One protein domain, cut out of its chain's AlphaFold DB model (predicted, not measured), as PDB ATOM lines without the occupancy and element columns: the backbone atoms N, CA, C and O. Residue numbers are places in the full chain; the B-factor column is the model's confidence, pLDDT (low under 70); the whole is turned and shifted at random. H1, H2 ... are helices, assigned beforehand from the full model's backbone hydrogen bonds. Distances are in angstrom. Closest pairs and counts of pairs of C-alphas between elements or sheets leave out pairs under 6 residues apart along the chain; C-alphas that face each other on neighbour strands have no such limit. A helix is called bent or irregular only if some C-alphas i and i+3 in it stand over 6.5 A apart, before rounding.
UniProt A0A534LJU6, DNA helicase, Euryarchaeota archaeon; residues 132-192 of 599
ATOM      1  N   LYS A 132      -9.412  38.304  68.784       57.16
ATOM      2  CA  LYS A 132      -9.098  39.167  67.618       57.16
ATOM      3  C   LYS A 132     -10.326  39.483  66.737       57.16
ATOM      4  O   LYS A 132     -10.412  40.545  66.122       57.16
ATOM      5  N   TYR A 133     -11.301  38.575  66.702       56.66
ATOM      6  CA  TYR A 133     -12.559  38.709  65.972       56.66
ATOM      7  C   TYR A 133     -13.506  39.793  66.533       56.66
ATOM      8  O   TYR A 133     -14.110  40.534  65.751       56.66
ATOM      9  N   ILE A 134     -13.614  39.945  67.861       63.12
ATOM     10  CA  ILE A 134     -14.549  40.892  68.501       63.12
ATOM     11  C   ILE A 134     -14.081  42.332  68.305       63.12
ATOM     12  O   ILE A 134     -14.878  43.168  67.877       63.12
ATOM     13  N   GLY A 135     -12.788  42.599  68.521       65.38
ATOM     14  CA  GLY A 135     -12.195  43.913  68.254       65.38
ATOM     15  C   GLY A 135     -12.456  44.368  66.817       65.38
ATOM     16  O   GLY A 135     -13.022  45.437  66.604       65.38
ATOM     17  N   SER A 136     -12.187  43.491  65.840       71.44
ATOM     18  CA  SER A 136     -12.422  43.799  64.422       71.44
ATOM     19  C   SER A 136     -13.899  44.032  64.074       71.44
ATOM     20  O   SER A 136     -14.210  44.779  63.149       71.44
ATOM     21  N   SER A 137     -14.829  43.405  64.801       78.25
ATOM     22  CA  SER A 137     -16.268  43.552  64.559       78.25
ATOM     23  C   SER A 137     -16.797  44.875  65.111       78.25
ATOM     24  O   SER A 137     -17.528  45.577  64.416       78.25
ATOM     25  N   ILE A 138     -16.397  45.248  66.332       83.44
ATOM     26  CA  ILE A 138     -16.750  46.543  66.932       83.44
ATOM     27  C   ILE A 138     -16.137  47.681  66.114       83.44
ATOM     28  O   ILE A 138     -16.834  48.643  65.808       83.44
ATOM     29  N   GLU A 139     -14.873  47.547  65.706       86.38
ATOM     30  CA  GLU A 139     -14.192  48.516  64.845       86.38
ATOM     31  C   GLU A 139     -14.957  48.741  63.536       86.38
ATOM     32  O   GLU A 139     -15.298  49.878  63.218       86.38
ATOM     33  N   LYS A 140     -15.326  47.669  62.817       88.25
ATOM     34  CA  LYS A 140     -16.132  47.771  61.586       88.25
ATOM     35  C   LYS A 140     -17.464  48.482  61.816       88.25
ATOM     36  O   LYS A 140     -17.860  49.310  61.000       88.25
ATOM     37  N   LEU A 141     -18.148  48.178  62.920       91.50
ATOM     38  CA  LEU A 141     -19.409  48.836  63.261       91.50
ATOM     39  C   LEU A 141     -19.202  50.318  63.591       91.50
ATOM     40  O   LEU A 141     -20.031  51.132  63.200       91.50
ATOM     41  N   LEU A 142     -18.117  50.690  64.275       93.69
ATOM     42  CA  LEU A 142     -17.801  52.091  64.576       93.69
ATOM     43  C   LEU A 142     -17.446  52.866  63.305       93.69
ATOM     44  O   LEU A 142     -17.938  53.974  63.113       93.69
ATOM     45  N   VAL A 143     -16.663  52.268  62.403       93.31
ATOM     46  CA  VAL A 143     -16.376  52.844  61.081       93.31
ATOM     47  C   VAL A 143     -17.673  53.058  60.301       93.31
ATOM     48  O   VAL A 143     -17.879  54.140  59.752       93.31
ATOM     49  N   GLN A 144     -18.582  52.077  60.294       91.81
ATOM     50  CA  GLN A 144     -19.887  52.222  59.645       91.81
ATOM     51  C   GLN A 144     -20.742  53.308  60.311       91.81
ATOM     52  O   GLN A 144     -21.371  54.104  59.619       91.81
ATOM     53  N   PHE A 145     -20.740  53.376  61.644       94.31
ATOM     54  CA  PHE A 145     -21.467  54.390  62.403       94.31
ATOM     55  C   PHE A 145     -21.009  55.802  62.019       94.31
ATOM     56  O   PHE A 145     -21.834  56.659  61.705       94.31
ATOM     57  N   ILE A 146     -19.690  56.024  61.979       94.56
ATOM     58  CA  ILE A 146     -19.085  57.297  61.574       94.56
ATOM     59  C   ILE A 146     -19.409  57.588  60.113       94.56
ATOM     60  O   ILE A 146     -19.904  58.667  59.814       94.56
ATOM     61  N   THR A 147     -19.210  56.622  59.215       92.25
ATOM     62  CA  THR A 147     -19.509  56.775  57.781       92.25
ATOM     63  C   THR A 147     -20.951  57.233  57.569       92.25
ATOM     64  O   THR A 147     -21.193  58.200  56.846       92.25
ATOM     65  N   ASN A 148     -21.905  56.607  58.264       91.69
ATOM     66  CA  ASN A 148     -23.306  56.982  58.161       91.69
ATOM     67  C   ASN A 148     -23.602  58.361  58.750       91.69
ATOM     68  O   ASN A 148     -24.318  59.149  58.131       91.69
ATOM     69  N   ALA A 149     -23.061  58.661  59.934       93.31
ATOM     70  CA  ALA A 149     -23.229  59.966  60.561       93.31
ATOM     71  C   ALA A 149     -22.699  61.082  59.650       93.31
ATOM     72  O   ALA A 149     -23.391  62.074  59.427       93.31
ATOM     73  N   ARG A 150     -21.514  60.888  59.059       92.56
ATOM     74  CA  ARG A 150     -20.866  61.844  58.153       92.56
ATOM     75  C   ARG A 150     -21.663  62.057  56.872       92.56
ATOM     76  O   ARG A 150     -21.936  63.201  56.531       92.56
ATOM     77  N   ALA A 151     -22.095  60.984  56.211       89.44
ATOM     78  CA  ALA A 151     -22.871  61.066  54.972       89.44
ATOM     79  C   ALA A 151     -24.248  61.736  55.149       89.44
ATOM     80  O   ALA A 151     -24.787  62.317  54.210       89.44
ATOM     81  N   MET A 152     -24.827  61.665  56.352       88.50
ATOM     82  CA  MET A 152     -26.092  62.329  56.690       88.50
ATOM     83  C   MET A 152     -25.914  63.698  57.366       88.50
ATOM     84  O   MET A 152     -26.916  64.318  57.717       88.50
ATOM     85  N   ARG A 153     -24.675  64.152  57.600       90.44
ATOM     86  CA  ARG A 153     -24.349  65.295  58.477       90.44
ATOM     87  C   ARG A 153     -25.031  65.250  59.853       90.44
ATOM     88  O   ARG A 153     -25.506  66.273  60.336       90.44
ATOM     89  N   ARG A 154     -25.110  64.076  60.481       91.75
ATOM     90  CA  ARG A 154     -25.628  63.975  61.850       91.75
ATOM     91  C   ARG A 154     -24.553  64.357  62.851       91.75
ATOM     92  O   ARG A 154     -23.526  63.687  62.952       91.75
ATOM     93  N   GLU A 155     -24.838  65.389  63.628       92.81
ATOM     94  CA  GLU A 155     -23.979  65.849  64.709       92.81
ATOM     95  C   GLU A 155     -24.248  65.073  66.012       92.81
ATOM     96  O   GLU A 155     -25.377  64.626  66.250       92.81
ATOM     97  N   PRO A 156     -23.260  64.966  66.921       94.25
ATOM     98  CA  PRO A 156     -23.419  64.337  68.237       94.25
ATOM     99  C   PRO A 156     -24.704  64.723  68.983       94.25
ATOM    100  O   PRO A 156     -25.422  63.860  69.494       94.25
ATOM    101  N   LYS A 157     -25.046  66.017  68.970       94.44
ATOM    102  CA  LYS A 157     -26.245  66.582  69.614       94.44
ATOM    103  C   LYS A 157     -27.574  66.062  69.044       94.44
ATOM    104  O   LYS A 157     -28.587  66.116  69.733       94.44
ATOM    105  N   GLU A 158     -27.584  65.577  67.805       93.81
ATOM    106  CA  GLU A 158     -28.765  65.018  67.131       93.81
ATOM    107  C   GLU A 158     -28.876  63.501  67.332       93.81
ATOM    108  O   GLU A 158     -29.967  62.931  67.274       93.81
ATOM    109  N   ILE A 159     -27.744  62.839  67.575       94.69
ATOM    110  CA  ILE A 159     -27.665  61.398  67.824       94.69
ATOM    111  C   ILE A 159     -27.986  61.097  69.291       94.69
ATOM    112  O   ILE A 159     -28.768  60.194  69.584       94.69
ATOM    113  N   GLN A 160     -27.424  61.870  70.223       95.25
ATOM    114  CA  GLN A 160     -27.520  61.613  71.661       95.25
ATOM    115  C   GLN A 160     -28.960  61.443  72.196       95.25
ATOM    116  O   GLN A 160     -29.171  60.522  72.989       95.25
ATOM    117  N   PRO A 161     -29.973  62.226  71.760       93.88
ATOM    118  CA  PRO A 161     -31.359  62.050  72.211       93.88
ATOM    119  C   PRO A 161     -31.983  60.698  71.832       93.88
ATOM    120  O   PRO A 161     -32.956  60.277  72.454       93.88
ATOM    121  N   GLN A 162     -31.434  60.005  70.831       89.88
ATOM    122  CA  GLN A 162     -31.921  58.702  70.363       89.88
ATOM    123  C   GLN A 162     -31.373  57.537  71.211       89.88
ATOM    124  O   GLN A 162     -31.855  56.408  71.112       89.88
ATOM    125  N   LEU A 163     -30.379  57.792  72.071       92.69
ATOM    126  CA  LEU A 163     -29.684  56.773  72.858       92.69
ATOM    127  C   LEU A 163     -30.415  56.483  74.173       92.69
ATOM    128  O   LEU A 163     -30.056  56.990  75.240       92.69
ATOM    129  N   GLN A 164     -31.434  55.630  74.118       86.62
ATOM    130  CA  GLN A 164     -32.248  55.288  75.285       86.62
ATOM    131  C   GLN A 164     -31.562  54.266  76.200       86.62
ATOM    132  O   GLN A 164     -31.117  53.215  75.756       86.62
ATOM    133  N   ARG A 165     -31.560  54.509  77.518       82.69
ATOM    134  CA  ARG A 165     -31.026  53.544  78.505       82.69
ATOM    135  C   ARG A 165     -31.791  52.213  78.547       82.69
ATOM    136  O   ARG A 165     -31.240  51.224  79.013       82.69
ATOM    137  N   SER A 166     -33.032  52.187  78.058       77.62
ATOM    138  CA  SER A 166     -33.846  50.973  77.887       77.62
ATOM    139  C   SER A 166     -33.289  50.016  76.829       77.62
ATOM    140  O   SER A 166     -33.645  48.840  76.833       77.62
ATOM    141  N   THR A 167     -32.383  50.480  75.961       79.88
ATOM    142  CA  THR A 167     -31.641  49.664  74.993       79.88
ATOM    143  C   THR A 167     -30.132  49.767  75.262       79.88
ATOM    144  O   THR A 167     -29.400  50.386  74.486       79.88
ATOM    145  N   PRO A 168     -29.610  49.151  76.349       80.81
ATOM    146  CA  PRO A 168     -28.246  49.390  76.836       80.81
ATOM    147  C   PRO A 168     -27.158  49.199  75.775       80.81
ATOM    148  O   PRO A 168     -26.213  49.980  75.712       80.81
ATOM    149  N   ARG A 169     -27.308  48.199  74.898       85.12
ATOM    150  CA  ARG A 169     -26.363  47.936  73.806       85.12
ATOM    151  C   ARG A 169     -26.271  49.113  72.830       85.12
ATOM    152  O   ARG A 169     -25.170  49.570  72.544       85.12
ATOM    153  N   VAL A 170     -27.414  49.615  72.357       90.62
ATOM    154  CA  VAL A 170     -27.490  50.777  71.455       90.62
ATOM    155  C   VAL A 170     -27.022  52.037  72.180       90.62
ATOM    156  O   VAL A 170     -26.267  52.820  71.616       90.62
ATOM    157  N   HIS A 171     -27.400  52.204  73.449       92.69
ATOM    158  CA  HIS A 171     -26.984  53.335  74.274       92.69
ATOM    159  C   HIS A 171     -25.463  53.417  74.426       92.69
ATOM    160  O   HIS A 171     -24.861  54.429  74.076       92.69
ATOM    161  N   HIS A 172     -24.824  52.352  74.915       93.06
ATOM    162  CA  HIS A 172     -23.383  52.342  75.158       93.06
ATOM    163  C   HIS A 172     -22.580  52.370  73.856       93.06
ATOM    164  O   HIS A 172     -21.605  53.117  73.768       93.06
ATOM    165  N   PHE A 173     -23.005  51.621  72.832       94.38
ATOM    166  CA  PHE A 173     -22.359  51.678  71.523       94.38
ATOM    167  C   PHE A 173     -22.490  53.068  70.896       94.38
ATOM    168  O   PHE A 173     -21.510  53.593  70.383       94.38
ATOM    169  N   GLY A 174     -23.665  53.694  70.970       95.81
ATOM    170  CA  GLY A 174     -23.898  55.030  70.429       95.81
ATOM    171  C   GLY A 174     -23.088  56.112  71.142       95.81
ATOM    172  O   GLY A 174     -22.557  56.994  70.478       95.81
ATOM    173  N   LEU A 175     -22.922  56.028  72.468       96.69
ATOM    174  CA  LEU A 175     -22.039  56.938  73.212       96.69
ATOM    175  C   LEU A 175     -20.577  56.787  72.776       96.69
ATOM    176  O   LEU A 175     -19.888  57.787  72.584       96.69
ATOM    177  N   LEU A 176     -20.119  55.547  72.577       95.44
ATOM    178  CA  LEU A 176     -18.795  55.283  72.017       95.44
ATOM    179  C   LEU A 176     -18.685  55.828  70.585       95.44
ATOM    180  O   LEU A 176     -17.722  56.519  70.272       95.44
ATOM    181  N   GLY A 177     -19.685  55.578  69.740       96.62
ATOM    182  CA  GLY A 177     -19.757  56.076  68.367       96.62
ATOM    183  C   GLY A 177     -19.688  57.601  68.288       96.62
ATOM    184  O   GLY A 177     -18.940  58.123  67.470       96.62
ATOM    185  N   ILE A 178     -20.391  58.313  69.177       97.62
ATOM    186  CA  ILE A 178     -20.308  59.775  69.313       97.62
ATOM    187  C   ILE A 178     -18.885  60.207  69.681       97.62
ATOM    188  O   ILE A 178     -18.316  61.052  68.996       97.62
ATOM    189  N   ALA A 179     -18.288  59.605  70.711       97.38
ATOM    190  CA  ALA A 179     -16.946  59.981  71.155       97.38
ATOM    191  C   ALA A 179     -15.884  59.761  70.061       97.38
ATOM    192  O   ALA A 179     -14.969  60.571  69.902       97.38
ATOM    193  N   VAL A 180     -15.998  58.677  69.283       96.62
ATOM    194  CA  VAL A 180     -15.089  58.423  68.154       96.62
ATOM    195  C   VAL A 180     -15.380  59.372  66.988       96.62
ATOM    196  O   VAL A 180     -14.433  59.869  66.388       96.62
ATOM    197  N   LEU A 181     -16.649  59.680  66.692       96.75
ATOM    198  CA  LEU A 181     -17.035  60.654  65.665       96.75
ATOM    199  C   LEU A 181     -16.443  62.041  65.948       96.75
ATOM    200  O   LEU A 181     -15.832  62.625  65.057       96.75
ATOM    201  N   GLU A 182     -16.567  62.537  67.181       96.44
ATOM    202  CA  GLU A 182     -15.998  63.827  67.599       96.44
ATOM    203  C   GLU A 182     -14.479  63.851  67.411       96.44
ATOM    204  O   GLU A 182     -13.920  64.799  66.859       96.44
ATOM    205  N   ARG A 183     -13.798  62.774  67.814       96.31
ATOM    206  CA  ARG A 183     -12.342  62.661  67.694       96.31
ATOM    207  C   ARG A 183     -11.880  62.539  66.243       96.31
ATOM    208  O   ARG A 183     -10.851  63.099  65.882       96.31
ATOM    209  N   TYR A 184     -12.646  61.832  65.414       95.38
ATOM    210  CA  TYR A 184     -12.411  61.712  63.977       95.38
ATOM    211  C   TYR A 184     -12.550  63.069  63.274       95.38
ATOM    212  O   TYR A 184     -11.669  63.460  62.514       95.38
ATOM    213  N   GLN A 185     -13.607  63.827  63.579       94.50
ATOM    214  CA  GLN A 185     -13.804  65.175  63.040       94.50
ATOM    215  C   GLN A 185     -12.712  66.150  63.504       94.50
ATOM    216  O   GLN A 185     -12.215  66.937  62.699       94.50
ATOM    217  N   ALA A 186     -12.309  66.079  64.777       95.38
ATOM    218  CA  ALA A 186     -11.208  66.881  65.303       95.38
ATOM    219  C   ALA A 186      -9.893  66.577  64.569       95.38
ATOM    220  O   ALA A 186      -9.234  67.505  64.114       95.38
ATOM    221  N   ALA A 187      -9.564  65.295  64.369       96.44
ATOM    222  CA  ALA A 187      -8.367  64.885  63.638       96.44
ATOM    223  C   ALA A 187      -8.375  65.367  62.176       96.44
ATOM    224  O   ALA A 187      -7.369  65.890  61.701       96.44
ATOM    225  N   LEU A 188      -9.511  65.262  61.472       95.31
ATOM    226  CA  LEU A 188      -9.649  65.817  60.118       95.31
ATOM    227  C   LEU A 188      -9.374  67.327  60.096       95.31
ATOM    228  O   LEU A 188      -8.619  67.804  59.252       95.31
ATOM    229  N   SER A 189      -9.950  68.066  61.046       94.12
ATOM    230  CA  SER A 189      -9.779  69.518  61.159       94.12
ATOM    231  C   SER A 189      -8.333  69.915  61.481       94.12
ATOM    232  O   SER A 189      -7.766  70.771  60.803       94.12
ATOM    233  N   GLU A 190      -7.713  69.271  62.475       96.88
ATOM    234  CA  GLU A 190      -6.325  69.524  62.892       96.88
ATOM    235  C   GLU A 190      -5.321  69.253  61.765       96.88
ATOM    236  O   GLU A 190      -4.354  69.996  61.600       96.88
ATOM    237  N   GLU A 191      -5.566  68.220  60.957       96.62
ATOM    238  CA  GLU A 191      -4.714  67.858  59.821       96.62
ATOM    239  C   GLU A 191      -5.061  68.617  58.526       96.62
ATOM    240  O   GLU A 191      -4.388  68.428  57.511       96.62
ATOM    241  N   GLY A 192      -6.106  69.455  58.525       95.06
ATOM    242  CA  GLY A 192      -6.586  70.150  57.327       95.06
ATOM    243  C   GLY A 192      -7.063  69.195  56.225       95.06
ATOM    244  O   GLY A 192      -6.886  69.472  55.038       95.06
TER     245      GLY A 192
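AT A GLANCE: This is residues 132 to 192 of the 599 residues of the protein "DNA helicase" of Euryarchaeota archaeon (UniProt A0A534LJU6). Two long helices, H1 and H3, cross at a steep angle, and the short helix H2 folds back beside H3 as the other half of a helical hairpin. H1 passes across the middle of H3, and the first residues of H1, 132 to 137, and the last printed residues, 186 to 192, stick out from the body. The printed part has 61 residues, with three named helices in the order H1, H2, H3 and no named strand, and its class is all helix. It is only just compact, close to loose, with a radius of gyration of the C-alphas of 12.2 A. The outline is flat, spanning 38 by 32 by 17 A.

HOW THE PARTS SIT: H1, residues 132 to 151, touches H3, residues 168 to 190, with its residues 142 to 146 alone, and H3 touches H1 with residues 177 to 181 alone. The closest C-alphas of the two are those of Ile 146 and Leu 181, 5.7 A apart. Their lines stand at a steep tilt of 66 degrees, and they run the same way. H2, residues 156 to 162, is apart from H1, though it follows it in the chain. H2 and H3 form a helical hairpin and run opposite ways at a shallow tilt of 9 degrees. They touch, H3 with residues 174 to 182 alone, and their closest C-alphas are those of Pro 156 and Ile 178, 5.6 A apart. In H1 and H3 every backbone O i to N i+4 pair is within hydrogen-bond range; in H2 1 of 3 such pairs is, beside 2 of 4 O i to N i+3 pairs.

IN THESE COORDINATES: H1 begins at C-alpha 132, at (-9.098, 39.167, 67.618), and runs 28.8 A to C-alpha 151. H2 begins at C-alpha 156, at (-23.419, 64.337, 68.237), and has 7 residues. It is neither bent nor irregular, but only just: C-alphas 158 and 161 are 6.4 A apart. H3, the longest helix with 23 residues, runs 32.9 A from C-alpha 168 to C-alpha 190, at (-6.325, 69.524, 62.892).

THE WHOLE: The two C-alphas farthest apart are those of Ser 166 and Gly 192, at 39.2 A. Without the stretches that stand free, residues 132 to 137 and 186 to 192, the body has 48 residues and spans 27 by 22 by 16 A. The links from H1 to H2 and from H2 to H3 are both tight, with 4 and 5 residues between the helices. The printed part has no cut. Its mean pLDDT is 89.7, and in this predicted model residues 132 to 135, which belong to H1, are under 70.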